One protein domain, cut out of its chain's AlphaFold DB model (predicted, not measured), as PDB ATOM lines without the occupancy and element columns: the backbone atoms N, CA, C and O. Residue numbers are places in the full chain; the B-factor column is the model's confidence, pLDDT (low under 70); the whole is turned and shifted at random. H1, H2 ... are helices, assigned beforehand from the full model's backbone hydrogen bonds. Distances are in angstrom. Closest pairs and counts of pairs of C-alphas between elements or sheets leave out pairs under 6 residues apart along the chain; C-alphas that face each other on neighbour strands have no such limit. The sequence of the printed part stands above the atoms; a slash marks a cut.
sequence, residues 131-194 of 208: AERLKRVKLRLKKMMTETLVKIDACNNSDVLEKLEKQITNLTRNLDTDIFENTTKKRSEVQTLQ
ATOM      1  N   ALA A 131     135.774 174.906 152.429       68.31
ATOM      2  CA  ALA A 131     135.289 175.952 153.327       68.31
ATOM      3  C   ALA A 131     134.429 175.373 154.462       68.31
ATOM      4  O   ALA A 131     134.651 175.695 155.630       68.31
ATOM      5  N   GLU A 132     133.516 174.453 154.151       73.12
ATOM      6  CA  GLU A 132     132.682 173.783 155.153       73.12
ATOM      7  C   GLU A 132     133.491 172.872 156.085       73.12
ATOM      8  O   GLU A 132     133.301 172.885 157.305       73.12
ATOM      9  N   ARG A 133     134.473 172.133 155.553       79.94
ATOM     10  CA  ARG A 133     135.397 171.352 156.388       79.94
ATOM     11  C   ARG A 133     136.174 172.260 157.343       79.94
ATOM     12  O   ARG A 133     136.283 171.929 158.525       79.94
ATOM     13  N   LEU A 134     136.665 173.404 156.865       81.50
ATOM     14  CA  LEU A 134     137.362 174.387 157.694       81.50
ATOM     15  C   LEU A 134     136.448 174.949 158.791       81.50
ATOM     16  O   LEU A 134     136.870 175.011 159.945       81.50
ATOM     17  N   LYS A 135     135.192 175.293 158.474       82.56
ATOM     18  CA  LYS A 135     134.200 175.728 159.475       82.56
ATOM     19  C   LYS A 135     134.006 174.675 160.568       82.56
ATOM     20  O   LYS A 135     134.084 175.005 161.751       82.56
ATOM     21  N   ARG A 136     133.846 173.399 160.196       78.44
ATOM     22  CA  ARG A 136     133.711 172.294 161.165       78.44
ATOM     23  C   ARG A 136     134.957 172.097 162.025       78.44
ATOM     24  O   ARG A 136     134.835 171.726 163.191       78.44
ATOM     25  N   VAL A 137     136.153 172.289 161.468       87.38
ATOM     26  CA  VAL A 137     137.407 172.225 162.241       87.38
ATOM     27  C   VAL A 137     137.488 173.398 163.219       87.38
ATOM     28  O   VAL A 137     137.721 173.170 164.402       87.38
ATOM     29  N   LYS A 138     137.197 174.627 162.771       88.19
ATOM     30  CA  LYS A 138     137.161 175.822 163.633       88.19
ATOM     31  C   LYS A 138     136.177 175.666 164.792       88.19
ATOM     32  O   LYS A 138     136.521 175.979 165.927       88.19
ATOM     33  N   LEU A 139     134.980 175.144 164.523       88.12
ATOM     34  CA  LEU A 139     133.968 174.913 165.554       88.12
ATOM     35  C   LEU A 139     134.446 173.902 166.607       88.12
ATOM     36  O   LEU A 139     134.303 174.148 167.803       88.12
ATOM     37  N   ARG A 140     135.043 172.785 166.168       92.94
ATOM     38  CA  ARG A 140     135.595 171.760 167.066       92.94
ATOM     39  C   ARG A 140     136.738 172.303 167.922       92.94
ATOM     40  O   ARG A 140     136.722 172.091 169.130       92.94
ATOM     41  N   LEU A 141     137.663 173.053 167.321       92.31
ATOM     42  CA  LEU A 141     138.758 173.706 168.044       92.31
ATOM     43  C   LEU A 141     138.230 174.694 169.086       92.31
ATOM     44  O   LEU A 141     138.628 174.617 170.244       92.31
ATOM     45  N   LYS A 142     137.277 175.558 168.713       92.69
ATOM     46  CA  LYS A 142     136.666 176.518 169.642       92.69
ATOM     47  C   LYS A 142     136.060 175.809 170.853       92.69
ATOM     48  O   LYS A 142     136.339 176.198 171.979       92.69
ATOM     49  N   LYS A 143     135.291 174.739 170.621       92.25
ATOM     50  CA  LYS A 143     134.695 173.938 171.696       92.25
ATOM     51  C   LYS A 143     135.761 173.348 172.630       92.25
ATOM     52  O   LYS A 143     135.650 173.508 173.840       92.25
ATOM     53  N   MET A 144     136.805 172.727 172.076       92.69
ATOM     54  CA  MET A 144     137.904 172.159 172.870       92.69
ATOM     55  C   MET A 144     138.645 173.214 173.698       92.69
ATOM     56  O   MET A 144     139.011 172.944 174.841       92.69
ATOM     57  N   MET A 145     138.855 174.415 173.149       93.81
ATOM     58  CA  MET A 145     139.489 175.515 173.882       93.81
ATOM     59  C   MET A 145     138.621 175.964 175.054       93.81
ATOM     60  O   MET A 145     139.129 176.105 176.159       93.81
ATOM     61  N   THR A 146     137.311 176.123 174.849       91.81
ATOM     62  CA  THR A 146     136.393 176.497 175.933       91.81
ATOM     63  C   THR A 146     136.351 175.438 177.037       91.81
ATOM     64  O   THR A 146     136.434 175.781 178.210       91.81
ATOM     65  N   GLU A 147     136.293 174.152 176.684       92.38
ATOM     66  CA  GLU A 147     136.346 173.060 177.669       92.38
ATOM     67  C   GLU A 147     137.681 173.025 178.429       92.38
ATOM     68  O   GLU A 147     137.709 172.727 179.622       92.38
ATOM     69  N   THR A 148     138.789 173.340 177.754       92.38
ATOM     70  CA  THR A 148     140.112 173.445 178.386       92.38
ATOM     71  C   THR A 148     140.185 174.630 179.344       92.38
ATOM     72  O   THR A 148     140.702 174.464 180.443       92.38
ATOM     73  N   LEU A 149     139.625 175.787 178.977       95.25
ATOM     74  CA  LEU A 149     139.579 176.967 179.848       95.25
ATOM     75  C   LEU A 149     138.848 176.669 181.159       95.25
ATOM     76  O   LEU A 149     139.400 176.913 182.222       95.25
ATOM     77  N   VAL A 150     137.687 176.009 181.094       95.38
ATOM     78  CA  VAL A 150     136.948 175.593 182.302       95.38
ATOM     79  C   VAL A 150     137.802 174.698 183.213       95.38
ATOM     80  O   VAL A 150     137.728 174.800 184.435       95.38
ATOM     81  N   LYS A 151     138.631 173.816 182.640       94.62
ATOM     82  CA  LYS A 151     139.542 172.959 183.417       94.62
ATOM     83  C   LYS A 151     140.722 173.729 184.007       94.62
ATOM     84  O   LYS A 151     141.170 173.366 185.088       94.62
ATOM     85  N   ILE A 152     141.226 174.744 183.304       96.06
ATOM     86  CA  ILE A 152     142.282 175.638 183.798       96.06
ATOM     87  C   ILE A 152     141.759 176.442 184.989       96.06
ATOM     88  O   ILE A 152     142.419 176.455 186.022       96.06
ATOM     89  N   ASP A 153     140.559 177.016 184.882       94.81
ATOM     90  CA  ASP A 153     139.939 177.817 185.947       94.81
ATOM     91  C   ASP A 153     139.704 177.002 187.230       94.81
ATOM     92  O   ASP A 153     139.774 177.530 188.337       94.81
ATOM     93  N   ALA A 154     139.444 175.699 187.093       95.94
ATOM     94  CA  ALA A 154     139.282 174.777 188.214       95.94
ATOM     95  C   ALA A 154     140.609 174.175 188.728       95.94
ATOM     96  O   ALA A 154     140.600 173.402 189.691       95.94
ATOM     97  N   CYS A 155     141.744 174.452 188.077       95.12
ATOM     98  CA  CYS A 155     143.027 173.836 188.403       95.12
ATOM     99  C   CYS A 155     143.752 174.601 189.515       95.12
ATOM    100  O   CYS A 155     144.114 175.761 189.354       95.12
ATOM    101  N   ASN A 156     144.072 173.905 190.608       96.00
ATOM    102  CA  ASN A 156     144.832 174.465 191.732       96.00
ATOM    103  C   ASN A 156     146.323 174.074 191.718       96.00
ATOM    104  O   ASN A 156     147.029 174.306 192.695       96.00
ATOM    105  N   ASN A 157     146.805 173.437 190.646       97.56
ATOM    106  CA  ASN A 157     148.195 172.994 190.525       97.56
ATOM    107  C   ASN A 157     148.967 173.915 189.567       97.56
ATOM    108  O   ASN A 157     148.817 173.814 188.347       97.56
ATOM    109  N   SER A 158     149.800 174.795 190.130       96.06
ATOM    110  CA  SER A 158     150.602 175.768 189.378       96.06
ATOM    111  C   SER A 158     151.600 175.114 188.425       96.06
ATOM    112  O   SER A 158     151.729 175.565 187.292       96.06
ATOM    113  N   ASP A 159     152.249 174.022 188.832       96.69
ATOM    114  CA  ASP A 159     153.281 173.355 188.026       96.69
ATOM    115  C   ASP A 159     152.681 172.757 186.746       96.69
ATOM    116  O   ASP A 159     153.277 172.794 185.664       96.69
ATOM    117  N   VAL A 160     151.459 172.222 186.851       95.12
ATOM    118  CA  VAL A 160     150.695 171.726 185.699       95.12
ATOM    119  C   VAL A 160     150.324 172.875 184.761       95.12
ATOM    120  O   VAL A 160     150.436 172.712 183.544       95.12
ATOM    121  N   LEU A 161     149.916 174.027 185.302       96.38
ATOM    122  CA  LEU A 161     149.576 175.204 184.499       96.38
ATOM    123  C   LEU A 161     150.804 175.797 183.796       96.38
ATOM    124  O   LEU A 161     150.721 176.090 182.607       96.38
ATOM    125  N   GLU A 162     151.956 175.875 184.462       96.31
ATOM    126  CA  GLU A 162     153.204 176.361 183.857       96.31
ATOM    127  C   GLU A 162     153.679 175.429 182.728       96.31
ATOM    128  O   GLU A 162     154.125 175.860 181.658       96.31
ATOM    129  N   LYS A 163     153.543 174.111 182.921       96.19
ATOM    130  CA  LYS A 163     153.842 173.137 181.865       96.19
ATOM    131  C   LYS A 163     152.888 173.282 180.678       96.19
ATOM    132  O   LYS A 163     153.337 173.194 179.531       96.19
ATOM    133  N   LEU A 164     151.599 173.496 180.939       94.69
ATOM    134  CA  LEU A 164     150.592 173.715 179.903       94.69
ATOM    135  C   LEU A 164     150.863 175.009 179.125       94.69
ATOM    136  O   LEU A 164     150.811 175.000 177.897       94.69
ATOM    137  N   GLU A 165     151.227 176.087 179.814       95.75
ATOM    138  CA  GLU A 165     151.622 177.357 179.204       95.75
ATOM    139  C   GLU A 165     152.799 177.168 178.240       95.75
ATOM    140  O   GLU A 165     152.718 177.562 177.074       95.75
ATOM    141  N   LYS A 166     153.866 176.482 178.672       95.44
ATOM    142  CA  LYS A 166     155.019 176.175 177.805       95.44
ATOM    143  C   LYS A 166     154.610 175.378 176.563       95.44
ATOM    144  O   LYS A 166     155.120 175.629 175.470       95.44
ATOM    145  N   GLN A 167     153.695 174.419 176.706       94.31
ATOM    146  CA  GLN A 167     153.199 173.628 175.575       94.31
ATOM    147  C   GLN A 167     152.389 174.472 174.587       94.31
ATOM    148  O   GLN A 167     152.634 174.387 173.382       94.31
ATOM    149  N   ILE A 168     151.472 175.307 175.082       93.31
ATOM    150  CA  ILE A 168     150.653 176.192 174.244       93.31
ATOM    151  C   ILE A 168     151.543 177.205 173.518       93.31
ATOM    152  O   ILE A 168     151.419 177.359 172.306       93.31
ATOM    153  N   THR A 169     152.494 177.826 174.217       93.19
ATOM    154  CA  THR A 169     153.433 178.794 173.628       93.19
ATOM    155  C   THR A 169     154.245 178.184 172.485       93.19
ATOM    156  O   THR A 169     154.367 178.781 171.414       93.19
ATOM    157  N   ASN A 170     154.750 176.959 172.664       92.19
ATOM    158  CA  ASN A 170     155.478 176.257 171.608       92.19
ATOM    159  C   ASN A 170     154.591 175.924 170.402       92.19
ATOM    160  O   ASN A 170     155.031 176.070 169.261       92.19
ATOM    161  N   LEU A 171     153.349 175.499 170.644       91.38
ATOM    162  CA  LEU A 171     152.396 175.198 169.578       91.38
ATOM    163  C   LEU A 171     152.066 176.452 168.753       91.38
ATOM    164  O   LEU A 171     152.094 176.397 167.524       91.38
ATOM    165  N   THR A 172     151.803 177.580 169.417       89.25
ATOM    166  CA  THR A 172     151.485 178.861 168.765       89.25
ATOM    167  C   THR A 172     152.634 179.333 167.877       89.25
ATOM    168  O   THR A 172     152.416 179.638 166.708       89.25
ATOM    169  N   ARG A 173     153.875 179.284 168.377       88.12
ATOM    170  CA  ARG A 173     155.064 179.685 167.606       88.12
ATOM    171  C   ARG A 173     155.247 178.862 166.325       88.12
ATOM    172  O   ARG A 173     155.636 179.400 165.288       88.12
ATOM    173  N   ASN A 174     154.973 177.559 166.389       86.38
ATOM    174  CA  ASN A 174     155.071 176.687 165.220       86.38
ATOM    175  C   ASN A 174     153.955 176.991 164.206       86.38
ATOM    176  O   ASN A 174     154.230 177.091 163.016       86.38
ATOM    177  N   LEU A 175     152.722 177.221 164.675       86.56
ATOM    178  CA  LEU A 175     151.597 177.598 163.813       86.56
ATOM    179  C   LEU A 175     151.849 178.910 163.060       86.56
ATOM    180  O   LEU A 175     151.554 178.990 161.868       86.56
ATOM    181  N   ASP A 176     152.415 179.917 163.726       82.19
ATOM    182  CA  ASP A 176     152.757 181.196 163.090       82.19
ATOM    183  C   ASP A 176     153.805 181.011 161.985       82.19
ATOM    184  O   ASP A 176     153.692 181.601 160.907       82.19
ATOM    185  N   THR A 177     154.785 180.135 162.225       82.62
ATOM    186  CA  THR A 177     155.832 179.796 161.252       82.62
ATOM    187  C   THR A 177     155.234 179.097 160.029       82.62
ATOM    188  O   THR A 177     155.447 179.539 158.901       82.62
ATOM    189  N   ASP A 178     154.396 178.079 160.244       76.38
ATOM    190  CA  ASP A 178     153.738 177.328 159.170       76.38
ATOM    191  C   ASP A 178     152.819 178.219 158.316       76.38
ATOM    192  O   ASP A 178     152.734 178.067 157.093       76.38
ATOM    193  N   ILE A 179     152.102 179.162 158.936       76.25
ATOM    194  CA  ILE A 179     151.262 180.124 158.208       76.25
ATOM    195  C   ILE A 179     152.143 181.061 157.374       76.25
ATOM    196  O   ILE A 179     151.846 181.301 156.197       76.25
ATOM    197  N   PHE A 180     153.235 181.564 157.951       68.62
ATOM    198  CA  PHE A 180     154.155 182.462 157.262       68.62
ATOM    199  C   PHE A 180     154.814 181.784 156.051       68.62
ATOM    200  O   PHE A 180     154.729 182.305 154.938       68.62
ATOM    201  N   GLU A 181     155.356 180.576 156.206       68.00
ATOM    202  CA  GLU A 181     155.995 179.819 155.118       68.00
ATOM    203  C   GLU A 181     155.020 179.454 153.985       68.00
ATOM    204  O   GLU A 181     155.345 179.562 152.797       68.00
ATOM    205  N   ASN A 182     153.780 179.091 154.318       61.16
ATOM    206  CA  ASN A 182     152.768 178.779 153.306       61.16
ATOM    207  C   ASN A 182     152.290 180.018 152.526       61.16
ATOM    208  O   ASN A 182     151.842 179.895 151.381       61.16
ATOM    209  N   THR A 183     152.366 181.214 153.119       61.16
ATOM    210  CA  THR A 183     152.015 182.468 152.430       61.16
ATOM    211  C   THR A 183     153.154 183.003 151.563       61.16
ATOM    212  O   THR A 183     152.889 183.500 150.466       61.16
ATOM    213  N   THR A 184     154.413 182.844 151.981       59.53
ATOM    214  CA  THR A 184     155.585 183.251 151.184       59.53
ATOM    215  C   THR A 184     155.784 182.358 149.961       59.53
ATOM    216  O   THR A 184     156.014 182.879 148.868       59.53
ATOM    217  N   LYS A 185     155.583 181.039 150.091       56.56
ATOM    218  CA  LYS A 185     155.675 180.090 148.968       56.56
ATOM    219  C   LYS A 185     154.612 180.326 147.888       56.56
ATOM    220  O   LYS A 185     154.914 180.298 146.700       56.56
ATOM    221  N   LYS A 186     153.378 180.662 148.279       56.62
ATOM    222  CA  LYS A 186     152.335 181.054 147.311       56.62
ATOM    223  C   LYS A 186     152.676 182.339 146.557       56.62
ATOM    224  O   LYS A 186     152.266 182.494 145.412       56.62
ATOM    225  N   ARG A 187     153.401 183.273 147.182       54.00
ATOM    226  CA  ARG A 187     153.769 184.550 146.556       54.00
ATOM    227  C   ARG A 187     154.875 184.379 145.510       54.00
ATOM    228  O   ARG A 187     154.794 185.013 144.462       54.00
ATOM    229  N   SER A 188     155.855 183.509 145.752       53.50
ATOM    230  CA  SER A 188     156.917 183.218 144.778       53.50
ATOM    231  C   SER A 188     156.417 182.421 143.564       53.50
ATOM    232  O   SER A 188     156.865 182.684 142.448       53.50
ATOM    233  N   GLU A 189     155.448 181.518 143.747       50.59
ATOM    234  CA  GLU A 189     154.807 180.755 142.658       50.59
ATOM    235  C   GLU A 189     153.954 181.646 141.729       50.59
ATOM    236  O   GLU A 189     153.968 181.479 140.510       50.59
ATOM    237  N   VAL A 190     153.252 182.650 142.272       53.09
ATOM    238  CA  VAL A 190     152.486 183.618 141.459       53.09
ATOM    239  C   VAL A 190     153.416 184.543 140.665       53.09
ATOM    240  O   VAL A 190     153.127 184.875 139.516       53.09
ATOM    241  N   GLN A 191     154.566 184.918 141.234       47.75
ATOM    242  CA  GLN A 191     155.522 185.805 140.571       47.75
ATOM    243  C   GLN A 191     156.297 185.117 139.432       47.75
ATOM    244  O   GLN A 191     156.630 185.776 138.453       47.75
ATOM    245  N   THR A 192     156.513 183.797 139.503       47.16
ATOM    246  CA  THR A 192     157.148 183.010 138.423       47.16
ATOM    247  C   THR A 192     156.214 182.742 137.238       47.16
ATOM    248  O   THR A 192     156.683 182.637 136.105       47.16
ATOM    249  N   LEU A 193     154.896 182.685 137.460       48.91
ATOM    250  CA  LEU A 193     153.902 182.571 136.383       48.91
ATOM    251  C   LEU A 193     153.709 183.887 135.612       48.91
ATOM    252  O   LEU A 193     153.387 183.856 134.426       48.91
ATOM    253  N   GLN A 194     153.940 185.037 136.250       46.22
ATOM    254  CA  GLN A 194     153.782 186.347 135.611       46.22
ATOM    255  C   GLN A 194     154.949 186.716 134.674       46.22
ATOM    256  O   GLN A 194     154.761 187.507 133.756       46.22
TER     257      GLN A 194
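This is residues 131 to 194 of the 208 residues of an uncharacterized protein of Schizaphis graminum (UniProt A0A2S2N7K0). What shape is this? H1 and the longer H2 make a narrow, open V, closed by residues 154 to 157. What is printed? 64 residues with two named helices, H1 then H2, and no named strand: all helix. How spread out? It is extended, with a radius of gyration of the C-alphas of 17.5 A and spans of 58 by 27 by 9 A.

Do the helices meet? H1, residues 131 to 153, and H2, residues 158 to 194, are close but not clearly touching; their closest C-alphas, Ile 152 and Leu 161, are 7.3 A apart. Which way do they run? Opposite ways, at a shallow tilt of 20 degrees. Are their backbones helical? Every O i to N i+4 pair is within hydrogen-bond range in H1, 32 of 33 in H2.

Where is H1? It runs 33.0 A from C-alpha 131 at (135.289, 175.952, 153.327). And H2? It runs 54.9 A to C-alpha 194 at (153.782, 186.347, 135.611).

How large is it? The farthest C-alphas, Asn 156 and Gln 194, are 58.1 A apart. Any cut? The printed part has no cut; the link is tight. Where is pLDDT under 70? At residues 131 and 180 to 194.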